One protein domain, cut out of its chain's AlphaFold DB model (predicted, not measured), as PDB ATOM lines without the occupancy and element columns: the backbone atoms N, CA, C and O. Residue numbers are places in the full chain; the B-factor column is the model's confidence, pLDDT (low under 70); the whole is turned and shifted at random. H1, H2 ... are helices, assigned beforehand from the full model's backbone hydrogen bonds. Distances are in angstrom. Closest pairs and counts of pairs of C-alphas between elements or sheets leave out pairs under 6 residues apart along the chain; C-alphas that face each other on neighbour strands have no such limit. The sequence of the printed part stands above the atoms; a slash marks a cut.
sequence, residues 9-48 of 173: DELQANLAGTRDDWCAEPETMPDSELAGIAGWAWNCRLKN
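This is residues 9 to 48 of the 173 residues of an uncharacterized protein of Pseudorhodobacter turbinis (UniProt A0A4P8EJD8). Two helices run opposite ways along a rod, H1 packing on H2 with its early residues near Gln 12 at a steep angle, and a short link of unnamed structure joins them at one end. At the other end the last turn of H2 and the residues after it, 43 to 48, stick out. The printed part has 40 residues with two named helices, H1 then H2, and no named strand: all helix. It is only just compact, close to loose, with a radius of gyration of the C-alphas of 10.7 A, and spans 33 by 15 by 13 A.

H2, residues 31 to 46, is the longest helix. It touches H1, residues 9 to 22, where the closest C-alphas, those of Gln 12 and Ala 38, are 5.2 A apart. Their lines stand at a steep tilt of 53 degrees, opposite ways. In H1 and H2 every O i to N i+4 pair is within hydrogen-bond range.

H2 measures 22.1 A from C-alpha 31 to C-alpha 46, at (132.124, 8.017, -0.462). H1 measures 19.8 A, from C-alpha 9 at (133.421, 21.792, 2.991).

The C-alphas farthest apart, those of Ala 24 and Lys 47, are 32.8 A apart. The printed part has no cut. Residue 48 has pLDDT under 70.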
ATOM      1  N   ASP A   9     133.324  20.343   2.780       86.31
ATOM      2  CA  ASP A   9     133.421  21.792   2.991       86.31
ATOM      3  C   ASP A   9     134.004  22.494   1.757       86.31
ATOM      4  O   ASP A   9     133.502  23.528   1.321       86.31
ATOM      5  N   GLU A  10     135.015  21.895   1.124       83.00
ATOM      6  CA  GLU A  10     135.590  22.401  -0.127       83.00
ATOM      7  C   GLU A  10     134.589  22.307  -1.293       83.00
ATOM      8  O   GLU A  10     134.490  23.212  -2.122       83.00
ATOM      9  N   LEU A  11     133.778  21.242  -1.335       86.56
ATOM     10  CA  LEU A  11     132.678  21.133  -2.295       86.56
ATOM     11  C   LEU A  11     131.612  22.207  -2.060       86.56
ATOM     12  O   LEU A  11     131.144  22.805  -3.027       86.56
ATOM     13  N   GLN A  12     131.253  22.482  -0.807       89.75
ATOM     14  CA  GLN A  12     130.333  23.565  -0.469       89.75
ATOM     15  C   GLN A  12     130.888  24.926  -0.905       89.75
ATOM     16  O   GLN A  12     130.161  25.692  -1.535       89.75
ATOM     17  N   ALA A  13     132.164  25.209  -0.634       87.81
ATOM     18  CA  ALA A  13     132.810  26.460  -1.034       87.81
ATOM     19  C   ALA A  13     132.803  26.653  -2.561       87.81
ATOM     20  O   ALA A  13     132.465  27.727  -3.057       87.81
ATOM     21  N   ASN A  14     133.082  25.591  -3.321       86.12
ATOM     22  CA  ASN A  14     133.041  25.633  -4.784       86.12
ATOM     23  C   ASN A  14     131.615  25.820  -5.337       86.12
ATOM     24  O   ASN A  14     131.417  26.509  -6.342       86.12
ATOM     25  N   LEU A  15     130.609  25.225  -4.684       87.88
ATOM     26  CA  LEU A  15     129.202  25.440  -5.032       87.88
ATOM     27  C   LEU A  15     128.753  26.874  -4.729       87.88
ATOM     28  O   LEU A  15     128.027  27.445  -5.540       87.88
ATOM     29  N   ALA A  16     129.210  27.463  -3.620       90.12
ATOM     30  CA  ALA A  16     128.939  28.857  -3.279       90.12
ATOM     31  C   ALA A  16     129.517  29.809  -4.331       90.12
ATOM     32  O   ALA A  16     128.771  30.613  -4.879       90.12
ATOM     33  N   GLY A  17     130.782  29.624  -4.729       85.75
ATOM     34  CA  GLY A  17     131.373  30.405  -5.823       85.75
ATOM     35  C   GLY A  17     130.589  30.271  -7.133       85.75
ATOM     36  O   GLY A  17     130.290  31.258  -7.789       85.75
ATOM     37  N   THR A  18     130.144  29.056  -7.478       85.50
ATOM     38  CA  THR A  18     129.318  28.851  -8.683       85.50
ATOM     39  C   THR A  18     127.961  29.559  -8.590       85.50
ATOM     40  O   THR A  18     127.499  30.123  -9.580       85.50
ATOM     41  N   ARG A  19     127.301  29.521  -7.426       89.25
ATOM     42  CA  ARG A  19     126.037  30.234  -7.201       89.25
ATOM     43  C   ARG A  19     126.241  31.734  -7.374       89.25
ATOM     44  O   ARG A  19     125.481  32.355  -8.106       89.25
ATOM     45  N   ASP A  20     127.249  32.283  -6.714       90.44
ATOM     46  CA  ASP A  20     127.464  33.726  -6.651       90.44
ATOM     47  C   ASP A  20     127.884  34.294  -8.020       90.44
ATOM     48  O   ASP A  20     127.475  35.395  -8.379       90.44
ATOM     49  N   ASP A  21     128.621  33.514  -8.818       88.00
ATOM     50  CA  ASP A  21     129.104  33.936 -10.137       88.00
ATOM     51  C   ASP A  21     128.075  33.744 -11.270       88.00
ATOM     52  O   ASP A  21     128.097  34.482 -12.257       88.00
ATOM     53  N   TRP A  22     127.200  32.732 -11.177       85.12
ATOM     54  CA  TRP A  22     126.385  32.280 -12.319       85.12
ATOM     55  C   TRP A  22     124.878  32.242 -12.066       85.12
ATOM     56  O   TRP A  22     124.110  32.116 -13.024       85.12
ATOM     57  N   CYS A  23     124.422  32.309 -10.814       84.75
ATOM     58  CA  CYS A  23     122.994  32.323 -10.517       84.75
ATOM     59  C   CYS A  23     122.437  33.738 -10.705       84.75
ATOM     60  O   CYS A  23     123.024  34.710 -10.244       84.75
ATOM     61  N   ALA A  24     121.287  33.854 -11.373       87.44
ATOM     62  CA  ALA A  24     120.641  35.150 -11.586       87.44
ATOM     63  C   ALA A  24     120.105  35.764 -10.279       87.44
ATOM     64  O   ALA A  24     120.075  36.983 -10.156       87.44
ATOM     65  N   GLU A  25     119.709  34.918  -9.320       88.81
ATOM     66  CA  GLU A  25     119.175  35.310  -8.008       88.81
ATOM     67  C   GLU A  25     119.811  34.439  -6.900       88.81
ATOM     68  O   GLU A  25     119.163  33.522  -6.378       88.81
ATOM     69  N   PRO A  26     121.100  34.654  -6.556       86.56
ATOM     70  CA  PRO A  26     121.834  33.852  -5.568       86.56
ATOM     71  C   PRO A  26     121.140  33.750  -4.203       86.56
ATOM     72  O   PRO A  26     121.193  32.712  -3.544       86.56
ATOM     73  N   GLU A  27     120.439  34.802  -3.785       88.50
ATOM     74  CA  GLU A  27     119.708  34.894  -2.519       88.50
ATOM     75  C   GLU A  27     118.589  33.854  -2.364       88.50
ATOM     76  O   GLU A  27     118.183  33.549  -1.241       88.50
ATOM     77  N   THR A  28     118.108  33.279  -3.469       89.00
ATOM     78  CA  THR A  28     117.080  32.229  -3.449       89.00
ATOM     79  C   THR A  28     117.631  30.856  -3.069       89.00
ATOM     80  O   THR A  28     116.848  29.974  -2.722       89.00
ATOM     81  N   MET A  29     118.958  30.676  -3.085       87.00
ATOM     82  CA  MET A  29     119.629  29.417  -2.758       87.00
ATOM     83  C   MET A  29     120.565  29.610  -1.550       87.00
ATOM     84  O   MET A  29     121.764  29.867  -1.719       87.00
ATOM     85  N   PRO A  30     120.043  29.516  -0.311       92.25
ATOM     86  CA  PRO A  30     120.801  29.816   0.900       92.25
ATOM     87  C   PRO A  30     121.937  28.814   1.144       92.25
ATOM     88  O   PRO A  30     121.896  27.664   0.707       92.25
ATOM     89  N   ASP A  31     122.930  29.216   1.940       90.19
ATOM     90  CA  ASP A  31     124.101  28.381   2.252       90.19
ATOM     91  C   ASP A  31     123.734  27.032   2.891       90.19
ATOM     92  O   ASP A  31     124.436  26.042   2.697       90.19
ATOM     93  N   SER A  32     122.613  26.957   3.615       91.06
ATOM     94  CA  SER A  32     122.097  25.700   4.171       91.06
ATOM     95  C   SER A  32     121.679  24.699   3.092       91.06
ATOM     96  O   SER A  32     121.839  23.493   3.273       91.06
ATOM     97  N   GLU A  33     121.146  25.187   1.971       90.62
ATOM     98  CA  GLU A  33     120.797  24.347   0.829       90.62
ATOM     99  C   GLU A  33     122.063  23.859   0.121       90.62
ATOM    100  O   GLU A  33     122.199  22.662  -0.143       90.62
ATOM    101  N   LEU A  34     123.049  24.743  -0.065       90.56
ATOM    102  CA  LEU A  34     124.358  24.372  -0.607       90.56
ATOM    103  C   LEU A  34     125.086  23.339   0.262       90.56
ATOM    104  O   LEU A  34     125.621  22.366  -0.269       90.56
ATOM    105  N   ALA A  35     125.060  23.502   1.586       89.44
ATOM    106  CA  ALA A  35     125.609  22.533   2.532       89.44
ATOM    107  C   ALA A  35     124.896  21.174   2.430       89.44
ATOM    108  O   ALA A  35     125.540  20.123   2.441       89.44
ATOM    109  N   GLY A  36     123.568  21.179   2.267       89.69
ATOM    110  CA  GLY A  36     122.779  19.968   2.038       89.69
ATOM    111  C   GLY A  36     123.169  19.243   0.746       89.69
ATOM    112  O   GLY A  36     123.378  18.027   0.754       89.69
ATOM    113  N   ILE A  37     123.332  19.987  -0.353       88.19
ATOM    114  CA  ILE A  37     123.764  19.452  -1.653       88.19
ATOM    115  C   ILE A  37     125.192  18.904  -1.564       88.19
ATOM    116  O   ILE A  37     125.440  17.779  -2.008       88.19
ATOM    117  N   ALA A  38     126.119  19.652  -0.960       87.88
ATOM    118  CA  ALA A  38     127.503  19.232  -0.765       87.88
ATOM    119  C   ALA A  38     127.585  17.958   0.087       87.88
ATOM    120  O   ALA A  38     128.236  16.989  -0.308       87.88
ATOM    121  N   GLY A  39     126.856  17.906   1.205       88.44
ATOM    122  CA  GLY A  39     126.792  16.735   2.077       88.44
ATOM    123  C   GLY A  39     126.208  15.505   1.377       88.44
ATOM    124  O   GLY A  39     126.754  14.404   1.489       88.44
ATOM    125  N   TRP A  40     125.134  15.677   0.600       87.50
ATOM    126  CA  TRP A  40     124.561  14.599  -0.208       87.50
ATOM    127  C   TRP A  40     125.550  14.096  -1.267       87.50
ATOM    128  O   TRP A  40     125.825  12.894  -1.331       87.50
ATOM    129  N   ALA A  41     126.135  15.000  -2.054       82.38
ATOM    130  CA  ALA A  41     127.066  14.659  -3.124       82.38
ATOM    131  C   ALA A  41     128.340  13.993  -2.579       82.38
ATOM    132  O   ALA A  41     128.812  13.004  -3.146       82.38
ATOM    133  N   TRP A  42     128.855  14.465  -1.440       82.75
ATOM    134  CA  TRP A  42     129.992  13.861  -0.747       82.75
ATOM    135  C   TRP A  42     129.679  12.442  -0.262       82.75
ATOM    136  O   TRP A  42     130.448  11.512  -0.499       82.75
ATOM    137  N   ASN A  43     128.504  12.229   0.333       83.38
ATOM    138  CA  ASN A  43     128.048  10.902   0.755       83.38
ATOM    139  C   ASN A  43     127.885   9.947  -0.443       83.38
ATOM    140  O   ASN A  43     128.295   8.785  -0.382       83.38
ATOM    141  N   CYS A  44     127.344  10.440  -1.561       78.00
ATOM    142  CA  CYS A  44     127.301   9.702  -2.821       78.00
ATOM    143  C   CYS A  44     128.710   9.352  -3.317       78.00
ATOM    144  O   CYS A  44     128.923   8.217  -3.737       78.00
ATOM    145  N   ARG A  45     129.684  10.266  -3.227       71.44
ATOM    146  CA  ARG A  45     131.085  10.001  -3.597       71.44
ATOM    147  C   ARG A  45     131.702   8.902  -2.734       71.44
ATOM    148  O   ARG A  45     132.223   7.937  -3.283       71.44
ATOM    149  N   LEU A  46     131.586   9.005  -1.408       76.69
ATOM    150  CA  LEU A  46     132.124   8.017  -0.462       76.69
ATOM    151  C   LEU A  46     131.527   6.619  -0.663       76.69
ATOM    152  O   LEU A  46     132.200   5.613  -0.458       76.69
ATOM    153  N   LYS A  47     130.267   6.544  -1.098       74.44
ATOM    154  CA  LYS A  47     129.577   5.282  -1.406       74.44
ATOM    155  C   LYS A  47     129.780   4.809  -2.844       74.44
ATOM    156  O   LYS A  47     129.122   3.854  -3.254       74.44
ATOM    157  N   ASN A  48     130.645   5.476  -3.612       65.44
ATOM    158  CA  ASN A  48     130.857   5.222  -5.035       65.44
ATOM    159  C   ASN A  48     129.541   5.229  -5.849       65.44
ATOM    160  O   ASN A  48     129.338   4.450  -6.775       65.44
TER     161      ASN A  48